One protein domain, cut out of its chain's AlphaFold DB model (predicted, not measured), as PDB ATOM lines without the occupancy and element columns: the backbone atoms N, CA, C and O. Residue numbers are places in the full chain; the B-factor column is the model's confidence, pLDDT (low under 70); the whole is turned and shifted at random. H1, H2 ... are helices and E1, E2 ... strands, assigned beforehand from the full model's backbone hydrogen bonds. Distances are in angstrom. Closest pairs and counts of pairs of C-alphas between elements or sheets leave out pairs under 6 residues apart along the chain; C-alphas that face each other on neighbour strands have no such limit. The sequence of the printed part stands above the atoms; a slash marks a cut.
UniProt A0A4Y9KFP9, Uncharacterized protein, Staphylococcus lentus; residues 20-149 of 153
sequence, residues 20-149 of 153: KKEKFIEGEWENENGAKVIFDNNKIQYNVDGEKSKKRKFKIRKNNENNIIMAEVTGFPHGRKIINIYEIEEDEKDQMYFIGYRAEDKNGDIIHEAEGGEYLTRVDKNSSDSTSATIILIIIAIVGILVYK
ATOM      1  N   LYS A  20     235.288 230.506 189.641       56.22
ATOM      2  CA  LYS A  20     235.014 229.386 188.751       56.22
ATOM      3  C   LYS A  20     236.352 228.956 188.149       56.22
ATOM      4  O   LYS A  20     237.051 229.763 187.537       56.22
ATOM      5  N   LYS A  21     236.751 227.710 188.406       60.84
ATOM      6  CA  LYS A  21     237.929 227.131 187.762       60.84
ATOM      7  C   LYS A  21     237.563 226.865 186.311       60.84
ATOM      8  O   LYS A  21     236.590 226.159 186.042       60.84
ATOM      9  N   GLU A  22     238.302 227.471 185.398       65.44
ATOM     10  CA  GLU A  22     238.191 227.201 183.970       65.44
ATOM     11  C   GLU A  22     239.352 226.290 183.555       65.44
ATOM     12  O   GLU A  22     240.481 226.451 184.024       65.44
ATOM     13  N   LYS A  23     239.048 225.296 182.711       68.62
ATOM     14  CA  LYS A  23     240.022 224.349 182.154       68.62
ATOM     15  C   LYS A  23     240.654 224.966 180.903       68.62
ATOM     16  O   LYS A  23     239.930 225.347 179.984       68.62
ATOM     17  N   PHE A  24     241.982 225.026 180.852       75.12
ATOM     18  CA  PHE A  24     242.747 225.579 179.730       75.12
ATOM     19  C   PHE A  24     243.700 224.547 179.130       75.12
ATOM     20  O   PHE A  24     244.218 223.687 179.838       75.12
ATOM     21  N   ILE A  25     243.929 224.665 177.821       80.25
ATOM     22  CA  ILE A  25     244.955 223.913 177.087       80.25
ATOM     23  C   ILE A  25     246.267 224.685 177.171       80.25
ATOM     24  O   ILE A  25     246.290 225.867 176.815       80.25
ATOM     25  N   GLU A  26     247.330 224.022 177.626       85.69
ATOM     26  CA  GLU A  26     248.671 224.594 177.750       85.69
ATOM     27  C   GLU A  26     249.756 223.647 177.275       85.69
ATOM     28  O   GLU A  26     249.700 222.441 177.491       85.69
ATOM     29  N   GLY A  27     250.773 224.217 176.647       84.75
ATOM     30  CA  GLY A  27     251.908 223.471 176.138       84.75
ATOM     31  C   GLY A  27     252.542 224.178 174.959       84.75
ATOM     32  O   GLY A  27     252.049 225.202 174.477       84.75
ATOM     33  N   GLU A  28     253.653 223.618 174.514       89.00
ATOM     34  CA  GLU A  28     254.410 224.120 173.384       89.00
ATOM     35  C   GLU A  28     254.596 222.979 172.394       89.00
ATOM     36  O   GLU A  28     254.877 221.851 172.786       89.00
ATOM     37  N   TRP A  29     254.417 223.282 171.117       87.25
ATOM     38  CA  TRP A  29     254.819 222.413 170.023       87.25
ATOM     39  C   TRP A  29     255.866 223.143 169.192       87.25
ATOM     40  O   TRP A  29     255.755 224.354 168.997       87.25
ATOM     41  N   GLU A  30     256.863 222.422 168.699       85.75
ATOM     42  CA  GLU A  30     257.915 222.937 167.831       85.75
ATOM     43  C   GLU A  30     258.104 221.978 166.660       85.75
ATOM     44  O   GLU A  30     258.173 220.768 166.857       85.75
ATOM     45  N   ASN A  31     258.168 222.512 165.441       80.88
ATOM     46  CA  ASN A  31     258.502 221.708 164.271       80.88
ATOM     47  C   ASN A  31     260.017 221.623 164.052       80.88
ATOM     48  O   ASN A  31     260.797 222.375 164.633       80.88
ATOM     49  N   GLU A  32     260.433 220.752 163.131       80.38
ATOM     50  CA  GLU A  32     261.844 220.543 162.768       80.38
ATOM     51  C   GLU A  32     262.557 221.815 162.278       80.38
ATOM     52  O   GLU A  32     263.780 221.919 162.352       80.38
ATOM     53  N   ASN A  33     261.792 222.806 161.808       79.56
ATOM     54  CA  ASN A  33     262.303 224.090 161.337       79.56
ATOM     55  C   ASN A  33     262.422 225.137 162.463       79.56
ATOM     56  O   ASN A  33     262.730 226.293 162.186       79.56
ATOM     57  N   GLY A  34     262.150 224.769 163.721       79.00
ATOM     58  CA  GLY A  34     262.225 225.659 164.885       79.00
ATOM     59  C   GLY A  34     261.033 226.608 165.048       79.00
ATOM     60  O   GLY A  34     261.057 227.498 165.906       79.00
ATOM     61  N   ALA A  35     259.973 226.448 164.248       82.25
ATOM     62  CA  ALA A  35     258.736 227.194 164.436       82.25
ATOM     63  C   ALA A  35     257.961 226.606 165.616       82.25
ATOM     64  O   ALA A  35     257.660 225.412 165.629       82.25
ATOM     65  N   LYS A  36     257.601 227.453 166.585       87.88
ATOM     66  CA  LYS A  36     256.901 227.050 167.808       87.88
ATOM     67  C   LYS A  36     255.490 227.606 167.891       87.88
ATOM     68  O   LYS A  36     255.233 228.758 167.533       87.88
ATOM     69  N   VAL A  37     254.590 226.814 168.455       87.19
ATOM     70  CA  VAL A  37     253.220 227.183 168.808       87.19
ATOM     71  C   VAL A  37     253.056 227.000 170.306       87.19
ATOM     72  O   VAL A  37     253.262 225.917 170.833       87.19
ATOM     73  N   ILE A  38     252.676 228.073 170.991       89.44
ATOM     74  CA  ILE A  38     252.511 228.110 172.442       89.44
ATOM     75  C   ILE A  38     251.030 228.291 172.750       89.44
ATOM     76  O   ILE A  38     250.436 229.304 172.363       89.44
ATOM     77  N   PHE A  39     250.457 227.338 173.480       87.25
ATOM     78  CA  PHE A  39     249.123 227.415 174.060       87.25
ATOM     79  C   PHE A  39     249.242 227.949 175.492       87.25
ATOM     80  O   PHE A  39     249.884 227.338 176.342       87.25
ATOM     81  N   ASP A  40     248.645 229.110 175.760       86.75
ATOM     82  CA  ASP A  40     248.646 229.740 177.083       86.75
ATOM     83  C   ASP A  40     247.318 230.457 177.325       86.75
ATOM     84  O   ASP A  40     246.996 231.448 176.657       86.75
ATOM     85  N   ASN A  41     246.553 229.975 178.308       80.56
ATOM     86  CA  ASN A  41     245.355 230.643 178.815       80.56
ATOM     87  C   ASN A  41     244.354 231.040 177.706       80.56
ATOM     88  O   ASN A  41     244.007 232.215 177.528       80.56
ATOM     89  N   ASN A  42     243.930 230.052 176.909       78.50
ATOM     90  CA  ASN A  42     243.015 230.218 175.769       78.50
ATOM     91  C   ASN A  42     243.535 231.170 174.672       78.50
ATOM     92  O   ASN A  42     242.770 231.765 173.900       78.50
ATOM     93  N   LYS A  43     244.853 231.367 174.620       86.31
ATOM     94  CA  LYS A  43     245.524 232.096 173.554       86.31
ATOM     95  C   LYS A  43     246.604 231.234 172.934       86.31
ATOM     96  O   LYS A  43     247.210 230.405 173.601       86.31
ATOM     97  N   ILE A  44     246.851 231.497 171.662       86.94
ATOM     98  CA  ILE A  44     247.935 230.903 170.897       86.94
ATOM     99  C   ILE A  44     248.929 231.995 170.524       86.94
ATOM    100  O   ILE A  44     248.546 233.125 170.187       86.94
ATOM    101  N   GLN A  45     250.208 231.656 170.612       88.88
ATOM    102  CA  GLN A  45     251.320 232.466 170.146       88.88
ATOM    103  C   GLN A  45     252.225 231.623 169.258       88.88
ATOM    104  O   GLN A  45     252.661 230.548 169.641       88.88
ATOM    105  N   TYR A  46     252.530 232.164 168.091       84.25
ATOM    106  CA  TYR A  46     253.518 231.635 167.163       84.25
ATOM    107  C   TYR A  46     254.868 232.279 167.445       84.25
ATOM    108  O   TYR A  46     254.917 233.493 167.690       84.25
ATOM    109  N   ASN A  47     255.927 231.490 167.364       84.69
ATOM    110  CA  ASN A  47     257.304 231.942 167.359       84.69
ATOM    111  C   ASN A  47     257.999 231.356 166.127       84.69
ATOM    112  O   ASN A  47     258.022 230.141 165.976       84.69
ATOM    113  N   VAL A  48     258.531 232.203 165.254       77.19
ATOM    114  CA  VAL A  48     259.308 231.780 164.080       77.19
ATOM    115  C   VAL A  48     260.624 232.537 164.143       77.19
ATOM    116  O   VAL A  48     260.606 233.752 164.320       77.19
ATOM    117  N   ASP A  49     261.750 231.827 164.089       79.00
ATOM    118  CA  ASP A  49     263.098 232.415 164.137       79.00
ATOM    119  C   ASP A  49     263.354 233.344 165.345       79.00
ATOM    120  O   ASP A  49     264.123 234.301 165.284       79.00
ATOM    121  N   GLY A  50     262.692 233.078 166.478       72.62
ATOM    122  CA  GLY A  50     262.790 233.893 167.693       72.62
ATOM    123  C   GLY A  50     261.841 235.098 167.735       72.62
ATOM    124  O   GLY A  50     261.704 235.726 168.793       72.62
ATOM    125  N   GLU A  51     261.134 235.399 166.644       76.50
ATOM    126  CA  GLU A  51     260.114 236.442 166.605       76.50
ATOM    127  C   GLU A  51     258.767 235.945 167.138       76.50
ATOM    128  O   GLU A  51     258.061 235.130 166.539       76.50
ATOM    129  N   LYS A  52     258.359 236.509 168.278       81.81
ATOM    130  CA  LYS A  52     257.077 236.198 168.912       81.81
ATOM    131  C   LYS A  52     255.943 237.019 168.305       81.81
ATOM    132  O   LYS A  52     255.900 238.243 168.413       81.81
ATOM    133  N   SER A  53     254.938 236.333 167.775       81.62
ATOM    134  CA  SER A  53     253.684 236.950 167.335       81.62
ATOM    135  C   SER A  53     252.829 237.455 168.509       81.62
ATOM    136  O   SER A  53     253.033 237.111 169.677       81.62
ATOM    137  N   LYS A  54     251.809 238.273 168.215       81.81
ATOM    138  CA  LYS A  54     250.806 238.666 169.219       81.81
ATOM    139  C   LYS A  54     249.979 237.452 169.643       81.81
ATOM    140  O   LYS A  54     249.446 236.759 168.782       81.81
ATOM    141  N   LYS A  55     249.775 237.280 170.954       84.69
ATOM    142  CA  LYS A  55     248.845 236.280 171.507       84.69
ATOM    143  C   LYS A  55     247.433 236.500 170.956       84.69
ATOM    144  O   LYS A  55     246.882 237.594 171.108       84.69
ATOM    145  N   ARG A  56     246.826 235.472 170.363       84.12
ATOM    146  CA  ARG A  56     245.458 235.524 169.822       84.12
ATOM    147  C   ARG A  56     244.560 234.536 170.532       84.12
ATOM    148  O   ARG A  56     244.975 233.413 170.772       84.12
ATOM    149  N   LYS A  57     243.330 234.950 170.840       84.81
ATOM    150  CA  LYS A  57     242.310 234.013 171.318       84.81
ATOM    151  C   LYS A  57     241.968 233.038 170.197       84.81
ATOM    152  O   LYS A  57     241.808 233.476 169.055       84.81
ATOM    153  N   PHE A  58     241.831 231.768 170.541       83.75
ATOM    154  CA  PHE A  58     241.299 230.765 169.632       83.75
ATOM    155  C   PHE A  58     239.853 230.433 169.990       83.75
ATOM    156  O   PHE A  58     239.377 230.726 171.089       83.75
ATOM    157  N   LYS A  59     239.132 229.860 169.031       84.38
ATOM    158  CA  LYS A  59     237.816 229.269 169.269       84.38
ATOM    159  C   LYS A  59     237.968 227.763 169.292       84.38
ATOM    160  O   LYS A  59     238.592 227.214 168.394       84.38
ATOM    161  N   ILE A  60     237.384 227.122 170.294       82.44
ATOM    162  CA  ILE A  60     237.317 225.667 170.355       82.44
ATOM    163  C   ILE A  60     236.087 225.203 169.580       82.44
ATOM    164  O   ILE A  60     234.974 225.658 169.852       82.44
ATOM    165  N   ARG A  61     236.285 224.266 168.658       79.62
ATOM    166  CA  ARG A  61     235.229 223.416 168.114       79.62
ATOM    167  C   ARG A  61     235.535 221.981 168.520       79.62
ATOM    168  O   ARG A  61     236.625 221.493 168.247       79.62
ATOM    169  N   LYS A  62     234.599 221.320 169.198       72.06
ATOM    170  CA  LYS A  62     234.712 219.885 169.470       72.06
ATOM    171  C   LYS A  62     234.073 219.118 168.325       72.06
ATOM    172  O   LYS A  62     232.928 219.401 167.973       72.06
ATOM    173  N   ASN A  63     234.808 218.166 167.762       69.69
ATOM    174  CA  ASN A  63     234.220 217.123 166.943       69.69
ATOM    175  C   ASN A  63     233.894 215.936 167.859       69.69
ATOM    176  O   ASN A  63     234.795 215.233 168.314       69.69
ATOM    177  N   ASN A  64     232.605 215.753 168.159       64.12
ATOM    178  CA  ASN A  64     232.129 214.737 169.102       64.12
ATOM    179  C   ASN A  64     232.351 213.297 168.613       64.12
ATOM    180  O   ASN A  64     232.222 212.379 169.413       64.12
ATOM    181  N   GLU A  65     232.650 213.093 167.330       66.50
ATOM    182  CA  GLU A  65     232.835 211.754 166.763       66.50
ATOM    183  C   GLU A  65     234.236 211.193 167.046       66.50
ATOM    184  O   GLU A  65     234.377 209.986 167.209       66.50
ATOM    185  N   ASN A  66     235.251 212.059 167.182       65.06
ATOM    186  CA  ASN A  66     236.659 211.640 167.196       65.06
ATOM    187  C   ASN A  66     237.457 212.137 168.419       65.06
ATOM    188  O   ASN A  66     238.676 212.047 168.411       65.06
ATOM    189  N   ASN A  67     236.817 212.723 169.439       77.25
ATOM    190  CA  ASN A  67     237.504 213.391 170.565       77.25
ATOM    191  C   ASN A  67     238.542 214.454 170.136       77.25
ATOM    192  O   ASN A  67     239.444 214.809 170.895       77.25
ATOM    193  N   ILE A  68     238.389 215.009 168.930       79.56
ATOM    194  CA  ILE A  68     239.283 216.037 168.398       79.56
ATOM    195  C   ILE A  68     238.766 217.416 168.807       79.56
ATOM    196  O   ILE A  68     237.628 217.815 168.523       79.56
ATOM    197  N   ILE A  69     239.644 218.171 169.449       84.38
ATOM    198  CA  ILE A  69     239.507 219.586 169.745       84.38
ATOM    199  C   ILE A  69     240.191 220.365 168.622       84.38
ATOM    200  O   ILE A  69     241.405 220.304 168.453       84.38
ATOM    201  N   MET A  70     239.410 221.152 167.886       85.56
ATOM    202  CA  MET A  70     239.926 222.102 166.906       85.56
ATOM    203  C   MET A  70     240.035 223.486 167.544       85.56
ATOM    204  O   MET A  70     239.019 224.092 167.901       85.56
ATOM    205  N   ALA A  71     241.253 224.002 167.681       85.12
ATOM    206  CA  ALA A  71     241.501 225.382 168.080       85.12
ATOM    207  C   ALA A  71     241.713 226.256 166.836       85.12
ATOM    208  O   ALA A  71     242.681 226.094 166.100       85.12
ATOM    209  N   GLU A  72     240.802 227.200 166.595       87.94
ATOM    210  CA  GLU A  72     240.818 228.048 165.400       87.94
ATOM    211  C   GLU A  72     241.309 229.467 165.694       87.94
ATOM    212  O   GLU A  72     240.747 230.171 166.541       87.94
ATOM    213  N   VAL A  73     242.290 229.937 164.922       87.19
ATOM    214  CA  VAL A  73     242.787 231.318 164.947       87.19
ATOM    215  C   VAL A  73     242.666 231.943 163.563       87.19
ATOM    216  O   VAL A  73     243.399 231.618 162.630       87.19
ATOM    217  N   THR A  74     241.776 232.923 163.430       86.50
ATOM    218  CA  THR A  74     241.666 233.711 162.197       86.50
ATOM    219  C   THR A  74     242.674 234.863 162.192       86.50
ATOM    220  O   THR A  74     242.840 235.591 163.175       86.50
ATOM    221  N   GLY A  75     243.346 235.053 161.061       83.50
ATOM    222  CA  GLY A  75     244.250 236.164 160.806       83.50
ATOM    223  C   GLY A  75     244.053 236.799 159.443       83.50
ATOM    224  O   GLY A  75     243.432 236.215 158.565       83.50
ATOM    225  N   PHE A  76     244.608 238.003 159.284       80.25
ATOM    226  CA  PHE A  76     244.612 238.740 158.019       80.25
ATOM    227  C   PHE A  76     246.034 239.126 157.571       80.25
ATOM    228  O   PHE A  76     246.313 240.315 157.395       80.25
ATOM    229  N   PRO A  77     246.984 238.175 157.462       77.81
ATOM    230  CA  PRO A  77     248.316 238.495 156.958       77.81
ATOM    231  C   PRO A  77     248.224 239.032 155.525       77.81
ATOM    232  O   PRO A  77     247.547 238.461 154.670       77.81
ATOM    233  N   HIS A  78     248.882 240.165 155.275       80.56
ATOM    234  CA  HIS A  78     248.880 240.843 153.972       80.56
ATOM    235  C   HIS A  78     247.469 241.066 153.387       80.56
ATOM    236  O   HIS A  78     247.266 240.971 152.180       80.56
ATOM    237  N   GLY A  79     246.470 241.309 154.246       83.88
ATOM    238  CA  GLY A  79     245.083 241.547 153.829       83.88
ATOM    239  C   GLY A  79     244.306 240.296 153.397       83.88
ATOM    240  O   GLY A  79     243.140 240.408 153.025       83.88
ATOM    241  N   ARG A  80     244.902 239.098 153.470       84.50
ATOM    242  CA  ARG A  80     244.231 237.832 153.144       84.50
ATOM    243  C   ARG A  80     243.758 237.143 154.411       84.50
ATOM    244  O   ARG A  80     244.543 236.965 155.334       84.50
ATOM    245  N   LYS A  81     242.486 236.741 154.452       89.38
ATOM    246  CA  LYS A  81     241.956 235.924 155.549       89.38
ATOM    247  C   LYS A  81     242.612 234.544 155.497       89.38
ATOM    248  O   LYS A  81     242.500 233.867 154.482       89.38
ATOM    249  N   ILE A  82     243.250 234.162 156.595       89.75
ATOM    250  CA  ILE A  82     243.804 232.827 156.828       89.75
ATOM    251  C   ILE A  82     243.201 232.287 158.122       89.75
ATOM    252  O   ILE A  82     243.121 233.008 159.124       89.75
ATOM    253  N   ILE A  83     242.753 231.039 158.096       90.69
ATOM    254  CA  ILE A  83     242.210 230.318 159.242       90.69
ATOM    255  C   ILE A  83     243.236 229.263 159.637       90.69
ATOM    256  O   ILE A  83     243.545 228.367 158.869       90.69
ATOM    257  N   ASN A  84     243.791 229.400 160.832       89.56
ATOM    258  CA  ASN A  84     244.724 228.437 161.401       89.56
ATOM    259  C   ASN A  84     243.928 227.476 162.272       89.56
ATOM    260  O   ASN A  84     243.225 227.945 163.169       89.56
ATOM    261  N   ILE A  85     244.032 226.181 162.011       90.88
ATOM    262  CA  ILE A  85     243.334 225.125 162.735       90.88
ATOM    263  C   ILE A  85     244.377 224.221 163.367       90.88
ATOM    264  O   ILE A  85     245.256 223.702 162.687       90.88
ATOM    265  N   TYR A  86     244.261 224.056 164.675       88.75
ATOM    266  CA  TYR A  86     245.088 223.163 165.468       88.75
ATOM    267  C   TYR A  86     244.251 222.000 165.938       88.75
ATOM    268  O   TYR A  86     243.225 222.216 166.586       88.75
ATOM    269  N   GLU A  87     244.695 220.797 165.620       91.06
ATOM    270  CA  GLU A  87     244.004 219.566 165.956       91.06
ATOM    271  C   GLU A  87     244.672 218.934 167.164       91.06
ATOM    272  O   GLU A  87     245.878 218.680 167.186       91.06
ATOM    273  N   ILE A  88     243.874 218.749 168.207       88.88
ATOM    274  CA  ILE A  88     244.317 218.224 169.489       88.88
ATOM    275  C   ILE A  88     243.400 217.060 169.828       88.88
ATOM    276  O   ILE A  88     242.188 217.242 169.926       88.88
ATOM    277  N   GLU A  89     243.964 215.877 170.006       89.19
ATOM    278  CA  GLU A  89     243.239 214.713 170.496       89.19
ATOM    279  C   GLU A  89     243.140 214.775 172.015       89.19
ATOM    280  O   GLU A  89     244.105 215.117 172.697       89.19
ATOM    281  N   GLU A  90     241.965 214.462 172.542       85.44
ATOM    282  CA  GLU A  90     241.718 214.289 173.968       85.44
ATOM    283  C   GLU A  90     241.512 212.796 174.250       85.44
ATOM    284  O   GLU A  90     240.569 212.194 173.734       85.44
ATOM    285  N   ASP A  91     242.386 212.194 175.057       81.25
ATOM    286  CA  ASP A  91     242.242 210.792 175.454       81.25
ATOM    287  C   ASP A  91     241.261 210.617 176.633       81.25
ATOM    288  O   ASP A  91     240.808 211.574 177.270       81.25
ATOM    289  N   GLU A  92     240.939 209.363 176.967       76.62
ATOM    290  CA  GLU A  92     240.026 209.026 178.073       76.62
ATOM    291  C   GLU A  92     240.533 209.468 179.463       76.62
ATOM    292  O   GLU A  92     239.775 209.464 180.437       76.62
ATOM    293  N   LYS A  93     241.813 209.835 179.580       78.12
ATOM    294  CA  LYS A  93     242.478 210.255 180.817       78.12
ATOM    295  C   LYS A  93     242.688 211.768 180.882       78.12
ATOM    296  O   LYS A  93     243.484 212.221 181.709       78.12
ATOM    297  N   ASP A  94     241.966 212.548 180.072       74.50
ATOM    298  CA  ASP A  94     242.101 214.011 179.994       74.50
ATOM    299  C   ASP A  94     243.508 214.461 179.508       74.50
ATOM    300  O   ASP A  94     243.876 215.632 179.666       74.50
ATOM    301  N   GLN A  95     244.309 213.563 178.913       81.00
ATOM    302  CA  GLN A  95     245.572 213.913 178.263       81.00
ATOM    303  C   GLN A  95     245.290 214.480 176.880       81.00
ATOM    304  O   GLN A  95     244.389 214.035 176.172       81.00
ATOM    305  N   MET A  96     246.061 215.495 176.506       87.06
ATOM    306  CA  MET A  96     245.901 216.160 175.224       87.06
ATOM    307  C   MET A  96     247.124 215.898 174.367       87.06
ATOM    308  O   MET A  96     248.248 216.096 174.820       87.06
ATOM    309  N   TYR A  97     246.905 215.472 173.135       88.50
ATOM    310  CA  TYR A  97     247.962 215.203 172.175       88.50
ATOM    311  C   TYR A  97     247.790 216.116 170.971       88.50
ATOM    312  O   TYR A  97     246.718 216.183 170.375       88.50
ATOM    313  N   PHE A  98     248.827 216.872 170.634       90.12
ATOM    314  CA  PHE A  98     248.802 217.731 169.465       90.12
ATOM    315  C   PHE A  98     249.004 216.881 168.206       90.12
ATOM    316  O   PHE A  98     250.114 216.416 167.954       90.12
ATOM    317  N   ILE A  99     247.932 216.693 167.431       90.19
ATOM    318  CA  ILE A  99     247.921 215.876 166.210       90.19
ATOM    319  C   ILE A  99     248.584 216.623 165.058       90.19
ATOM    320  O   ILE A  99     249.315 216.025 164.276       90.19
ATOM    321  N   GLY A 100     248.321 217.925 164.939       89.94
ATOM    322  CA  GLY A 100     248.834 218.712 163.827       89.94
ATOM    323  C   GLY A 100     248.148 220.054 163.637       89.94
ATOM    324  O   GLY A 100     247.276 220.483 164.398       89.94
ATOM    325  N   TYR A 101     248.597 220.749 162.603       89.00
ATOM    326  CA  TYR A 101     248.173 222.091 162.249       89.00
ATOM    327  C   TYR A 101     247.901 222.175 160.755       89.00
ATOM    328  O   TYR A 101     248.719 221.740 159.952       89.00
ATOM    329  N   ARG A 102     246.806 222.841 160.384       91.38
ATOM    330  CA  ARG A 102     246.574 223.292 159.011       91.38
ATOM    331  C   ARG A 102     246.214 224.767 158.950       91.38
ATOM    332  O   ARG A 102     245.578 225.325 159.846       91.38
ATOM    333  N   ALA A 103     246.609 225.402 157.858       90.75
ATOM    334  CA  ALA A 103     246.170 226.730 157.479       90.75
ATOM    335  C   ALA A 103     245.266 226.624 156.259       90.75
ATOM    336  O   ALA A 103     245.654 226.065 155.236       90.75
ATOM    337  N   GLU A 104     244.093 227.226 156.363       93.81
ATOM    338  CA  GLU A 104     243.119 227.328 155.289       93.81
ATOM    339  C   GLU A 104     243.024 228.779 154.820       93.81
ATOM    340  O   GLU A 104     243.113 229.732 155.610       93.81
ATOM    341  N   ASP A 105     242.836 228.969 153.520       92.56
ATOM    342  CA  ASP A 105     242.503 230.271 152.968       92.56
ATOM    343  C   ASP A 105     241.022 230.637 153.222       92.56
ATOM    344  O   ASP A 105     240.291 229.995 153.980       92.56
ATOM    345  N   LYS A 106     240.545 231.726 152.614       88.81
ATOM    346  CA  LYS A 106     239.150 232.169 152.782       88.81
ATOM    347  C   LYS A 106     238.115 231.226 152.149       88.81
ATOM    348  O   LYS A 106     236.942 231.348 152.500       88.81
ATOM    349  N   ASN A 107     238.530 230.400 151.192       91.75
ATOM    350  CA  ASN A 107     237.690 229.465 150.453       91.75
ATOM    351  C   ASN A 107     237.671 228.080 151.118       91.75
ATOM    352  O   ASN A 107     236.820 227.267 150.771       91.75
ATOM    353  N   GLY A 108     238.551 227.847 152.099       88.62
ATOM    354  CA  GLY A 108     238.726 226.554 152.757       88.62
ATOM    355  C   GLY A 108     239.819 225.699 152.116       88.62
ATOM    356  O   GLY A 108     239.957 224.535 152.479       88.62
ATOM    357  N   ASP A 109     240.598 226.255 151.184       93.19
ATOM    358  CA  ASP A 109     241.707 225.535 150.568       93.19
ATOM    359  C   ASP A 109     242.879 225.468 151.553       93.19
ATOM    360  O   ASP A 109     243.304 226.493 152.100       93.19
ATOM    361  N   ILE A 110     243.418 224.265 151.768       93.44
ATOM    362  CA  ILE A 110     244.595 224.060 152.617       93.44
ATOM    363  C   ILE A 110     245.812 224.657 151.905       93.44
ATOM    364  O   ILE A 110     246.199 224.226 150.821       93.44
ATOM    365  N   ILE A 111     246.423 225.661 152.529       93.62
ATOM    366  CA  ILE A 111     247.619 226.352 152.021       93.62
ATOM    367  C   ILE A 111     248.897 225.907 152.732       93.62
ATOM    368  O   ILE A 111     249.994 226.126 152.220       93.62
ATOM    369  N   HIS A 112     248.765 225.328 153.922       89.06
ATOM    370  CA  HIS A 112     249.872 224.775 154.684       89.06
ATOM    371  C   HIS A 112     249.354 223.727 155.663       89.06
ATOM    372  O   HIS A 112     248.259 223.881 156.203       89.06
ATOM    373  N   GLU A 113     250.162 222.712 155.922       91.56
ATOM    374  CA  GLU A 113     249.879 221.658 156.886       91.56
ATOM    375  C   GLU A 113     251.191 221.184 157.510       91.56
ATOM    376  O   GLU A 113     252.235 221.187 156.852       91.56
ATOM    377  N   ALA A 114     251.138 220.832 158.789       87.81
ATOM    378  CA  ALA A 114     252.248 220.260 159.527       87.81
ATOM    379  C   ALA A 114     251.729 219.220 160.519       87.81
ATOM    380  O   ALA A 114     250.733 219.451 161.213       87.81
ATOM    381  N   GLU A 115     252.437 218.100 160.607       89.12
ATOM    382  CA  GLU A 115     252.167 217.068 161.602       89.12
ATOM    383  C   GLU A 115     252.593 217.540 162.994       89.12
ATOM    384  O   GLU A 115     253.567 218.277 163.170       89.12
ATOM    385  N   GLY A 116     251.808 217.140 163.986       87.31
ATOM    386  CA  GLY A 116     252.079 217.341 165.396       87.31
ATOM    387  C   GLY A 116     252.989 216.249 165.949       87.31
ATOM    388  O   GLY A 116     253.812 215.685 165.236       87.31
ATOM    389  N   GLY A 117     252.881 215.975 167.246       85.06
ATOM    390  CA  GLY A 117     253.795 215.029 167.889       85.06
ATOM    391  C   GLY A 117     253.917 215.145 169.402       85.06
ATOM    392  O   GLY A 117     254.517 214.276 170.029       85.06
ATOM    393  N   GLU A 118     253.364 216.204 169.990       86.31
ATOM    394  CA  GLU A 118     253.683 216.621 171.355       86.31
ATOM    395  C   GLU A 118     252.487 216.510 172.298       86.31
ATOM    396  O   GLU A 118     251.344 216.802 171.933       86.31
ATOM    397  N   TYR A 119     252.756 216.134 173.548       85.69
ATOM    398  CA  TYR A 119     251.739 216.131 174.596       85.69
ATOM    399  C   TYR A 119     251.538 217.535 175.170       85.69
ATOM    400  O   TYR A 119     252.478 218.233 175.545       85.69
ATOM    401  N   LEU A 120     250.272 217.916 175.297       84.62
ATOM    402  CA  LEU A 120     249.812 219.135 175.939       84.62
ATOM    403  C   LEU A 120     249.229 218.812 177.319       84.62
ATOM    404  O   LEU A 120     248.756 217.712 177.607       84.62
ATOM    405  N   THR A 121     249.219 219.817 178.183       80.38
ATOM    406  CA  THR A 121     248.673 219.730 179.536       80.38
ATOM    407  C   THR A 121     247.365 220.494 179.646       80.38
ATOM    408  O   THR A 121     247.176 221.560 179.056       80.38
ATOM    409  N   ARG A 122     246.434 219.947 180.429       77.75
ATOM    410  CA  ARG A 122     245.230 220.660 180.841       77.75
ATOM    411  C   ARG A 122     245.465 221.253 182.215       77.75
ATOM    412  O   ARG A 122     245.755 220.519 183.157       77.75
ATOM    413  N   VAL A 123     245.302 222.563 182.341       76.69
ATOM    414  CA  VAL A 123     245.452 223.243 183.628       76.69
ATOM    415  C   VAL A 123     244.153 223.910 184.051       76.69
ATOM    416  O   VAL A 123     243.471 224.558 183.256       76.69
ATOM    417  N   ASP A 124     243.824 223.769 185.331       73.75
ATOM    418  CA  ASP A 124     242.771 224.550 185.963       73.75
ATOM    419  C   ASP A 124     243.351 225.907 186.364       73.75
ATOM    420  O   ASP A 124     244.201 225.986 187.258       73.75
ATOM    421  N   LYS A 125     242.880 226.991 185.744       66.94
ATOM    422  CA  LYS A 125     243.204 228.350 186.199       66.94
ATOM    423  C   LYS A 125     241.960 229.007 186.780       66.94
ATOM    424  O   LYS A 125     240.838 228.832 186.303       66.94
ATOM    425  N   ASN A 126     242.164 229.778 187.844       61.59
ATOM    426  CA  ASN A 126     241.117 230.642 188.372       61.59
ATOM    427  C   ASN A 126     240.838 231.722 187.322       61.59
ATOM    428  O   ASN A 126     241.768 232.434 186.939       61.59
ATOM    429  N   SER A 127     239.586 231.857 186.872       54.38
ATOM    430  CA  SER A 127     239.192 232.965 186.002       54.38
ATOM    431  C   SER A 127     239.447 234.271 186.761       54.38
ATOM    432  O   SER A 127     238.716 234.614 187.694       54.38
ATOM    433  N   SER A 128     240.520 234.983 186.433       52.81
ATOM    434  CA  SER A 128     240.901 236.231 187.092       52.81
ATOM    435  C   SER A 128     240.064 237.407 186.587       52.81
ATOM    436  O   SER A 128     240.597 238.462 186.262       52.81
ATOM    437  N   ASP A 129     238.742 237.251 186.535       47.22
ATOM    438  CA  ASP A 129     237.846 238.329 186.141       47.22
ATOM    439  C   ASP A 129     237.348 239.083 187.381       47.22
ATOM    440  O   ASP A 129     236.453 238.668 188.113       47.22
ATOM    441  N   SER A 130     237.933 240.265 187.577       45.62
ATOM    442  CA  SER A 130     237.390 241.422 188.312       45.62
ATOM    443  C   SER A 130     237.241 241.371 189.839       45.62
ATOM    444  O   SER A 130     237.088 242.437 190.442       45.62
ATOM    445  N   THR A 131     237.338 240.215 190.503       51.38
ATOM    446  CA  THR A 131     237.056 240.139 191.951       51.38
ATOM    447  C   THR A 131     238.008 241.006 192.784       51.38
ATOM    448  O   THR A 131     237.584 241.636 193.750       51.38
ATOM    449  N   SER A 132     239.278 241.136 192.384       53.81
ATOM    450  CA  SER A 132     240.264 241.945 193.115       53.81
ATOM    451  C   SER A 132     240.006 243.454 193.015       53.81
ATOM    452  O   SER A 132     240.071 244.149 194.026       53.81
ATOM    453  N   ALA A 133     239.656 243.974 191.835       51.16
ATOM    454  CA  ALA A 133     239.432 245.408 191.635       51.16
ATOM    455  C   ALA A 133     238.163 245.898 192.353       51.16
ATOM    456  O   ALA A 133     238.179 246.944 193.004       51.16
ATOM    457  N   THR A 134     237.083 245.114 192.301       55.47
ATOM    458  CA  THR A 134     235.822 245.451 192.973       55.47
ATOM    459  C   THR A 134     235.966 245.392 194.496       55.47
ATOM    460  O   THR A 134     235.469 246.280 195.188       55.47
ATOM    461  N   ILE A 135     236.712 244.416 195.035       59.53
ATOM    462  CA  ILE A 135     237.013 244.346 196.476       59.53
ATOM    463  C   ILE A 135     237.849 245.555 196.925       59.53
ATOM    464  O   ILE A 135     237.534 246.163 197.948       59.53
ATOM    465  N   ILE A 136     238.868 245.954 196.155       61.25
ATOM    466  CA  ILE A 136     239.704 247.121 196.481       61.25
ATOM    467  C   ILE A 136     238.870 248.412 196.507       61.25
ATOM    468  O   ILE A 136     238.988 249.194 197.451       61.25
ATOM    469  N   LEU A 137     237.978 248.624 195.534       62.75
ATOM    470  CA  LEU A 137     237.089 249.794 195.507       62.75
ATOM    471  C   LEU A 137     236.119 249.825 196.699       62.75
ATOM    472  O   LEU A 137     235.888 250.890 197.276       62.75
ATOM    473  N   ILE A 138     235.598 248.667 197.116       67.75
ATOM    474  CA  ILE A 138     234.743 248.552 198.307       67.75
ATOM    475  C   ILE A 138     235.532 248.900 199.578       67.75
ATOM    476  O   ILE A 138     235.033 249.651 200.417       67.75
ATOM    477  N   ILE A 139     236.775 248.423 199.713       71.06
ATOM    478  CA  ILE A 139     237.641 248.754 200.857       71.06
ATOM    479  C   ILE A 139     237.923 250.262 200.906       71.06
ATOM    480  O   ILE A 139     237.761 250.874 201.963       71.06
ATOM    481  N   ILE A 140     238.274 250.883 199.774       74.94
ATOM    482  CA  ILE A 140     238.523 252.332 199.692       74.94
ATOM    483  C   ILE A 140     237.275 253.125 200.105       74.94
ATOM    484  O   ILE A 140     237.379 254.071 200.889       74.94
ATOM    485  N   ALA A 141     236.087 252.722 199.645       72.44
ATOM    486  CA  ALA A 141     234.834 253.374 200.017       72.44
ATOM    487  C   ALA A 141     234.539 253.259 201.525       72.44
ATOM    488  O   ALA A 141     234.149 254.244 202.157       72.44
ATOM    489  N   ILE A 142     234.774 252.088 202.132       73.94
ATOM    490  CA  ILE A 142     234.578 251.871 203.575       73.94
ATOM    491  C   ILE A 142     235.554 252.721 204.397       73.94
ATOM    492  O   ILE A 142     235.131 253.392 205.342       73.94
ATOM    493  N   VAL A 143     236.839 252.741 204.027       75.06
ATOM    494  CA  VAL A 143     237.857 253.567 204.696       75.06
ATOM    495  C   VAL A 143     237.508 255.053 204.572       75.06
ATOM    496  O   VAL A 143     237.528 255.767 205.574       75.06
ATOM    497  N   GLY A 144     237.093 255.512 203.388       69.38
ATOM    498  CA  GLY A 144     236.663 256.894 203.167       69.38
ATOM    499  C   GLY A 144     235.484 257.309 204.055       69.38
ATOM    500  O   GLY A 144     235.509 258.383 204.659       69.38
ATOM    501  N   ILE A 145     234.479 256.441 204.211       74.25
ATOM    502  CA  ILE A 145     233.319 256.694 205.084       74.25
ATOM    503  C   ILE A 145     233.728 256.749 206.564       74.25
ATOM    504  O   ILE A 145     233.229 257.601 207.306       74.25
ATOM    505  N   LEU A 146     234.627 255.863 207.006       68.62
ATOM    506  CA  LEU A 146     235.122 255.834 208.387       68.62
ATOM    507  C   LEU A 146     235.931 257.092 208.727       68.62
ATOM    508  O   LEU A 146     235.683 257.719 209.758       68.62
ATOM    509  N   VAL A 147     236.835 257.510 207.835       70.69
ATOM    510  CA  VAL A 147     237.627 258.740 207.999       70.69
ATOM    511  C   VAL A 147     236.726 259.978 208.002       70.69
ATOM    512  O   VAL A 147     236.889 260.854 208.850       70.69
ATOM    513  N   TYR A 148     235.736 260.045 207.108       68.50
ATOM    514  CA  TYR A 148     234.790 261.164 207.057       68.50
ATOM    515  C   TYR A 148     233.961 261.297 208.341       68.50
ATOM    516  O   TYR A 148     233.738 262.407 208.822       68.50
ATOM    517  N   LYS A 149     233.526 260.173 208.922       62.97
ATOM    518  CA  LYS A 149     232.775 260.171 210.184       62.97
ATOM    519  C   LYS A 149     233.613 260.608 211.382       62.97
ATOM    520  O   LYS A 149     233.112 261.386 212.182       62.97
TER     521      LYS A 149
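What this domain is: This is residues 20 to 149 of the 153 residues of an uncharacterized protein of Staphylococcus lentus (UniProt A0A4Y9KFP9). A strongly twisted sheet of nine strands wraps round into a small barrel-like body, loosely closed where residues 56 to 57 pair with E3, and one helix, H1, sticks far out from it. E9 joins the hairpins of E1, E2 and E3 to the run from E4 to E8. The printed part has 130 residues, with nine named strands, E1 to E9, followed along the chain by one named helix, H1; the sheet is branched, its neighbour pairs are antiparallel, and the class is mixed, helices and strands. The whole is loose, with a radius of gyration of the C-alphas of 20.0 A, and spans 69 by 41 by 29 A, its length made by the arm with H1.

How they stand to each other: Look first at E7, residues 96 to 104, which has three neighbours and bends by 53 degrees at residue 99. On one side of it is E6, residues 82 to 90, a hairpin with it; see N 85 and O 102, 2.8 A apart. On the other side, E8, residues 110 to 115, forms a hairpin with E7 beside residues 100 to 104, with N 103 and O 112 at 2.8 A. On that side too is E9, residues 119 to 126, antiparallel beside residues 96 to 97, with N 120 and O 96 at 2.8 A. On the side of E6 other than that of E7 is E5, residues 68 to 75, a hairpin with E6, with N 71 and O 86 at 2.9 A; the edge strand E4, residues 59 to 63, is a hairpin with E5, with N 61 and O 70 at 2.8 A. E4, E5, E6, E7 and E8 form a meander, each strand the antiparallel neighbour of the one before. From E9 go to E1, residues 21 to 30, antiparallel to it, with N 24 and O 123 at 2.9 A. E1, E2, residues 36 to 40, and E3, residues 43 to 48, form a second meander of two hairpins, with N 29 and O 37 at 2.9 A and N 38 and O 45 at 2.8 A. H1, residues 131 to 149, is not on the sheet; in it every O i to N i+4 pair is within hydrogen-bond range.

Where its parts are: Find C-alpha 21 at (237.929, 227.131, 187.762), where E1 begins; it runs 28.5 A to C-alpha 30 at (257.915, 222.937, 167.831). E6 measures 25.3 A, E7 23.0 A, E9 22.7 A and E5 22.1 A. H1 runs 27.4 A to C-alpha 149 at (232.775, 260.171, 210.184).

The domain as a whole: The C-alphas of Asp 109 and Lys 149, the two farthest apart, are 69.5 A apart. Residues 130 to 149 stand free; without them the body spans 39 by 32 by 27 A. The printed part has no cut and no long link. Mean pLDDT of the printed part is 79.3; among the residues under 70 are 20 to 23, 63 to 66 and 125 to 138.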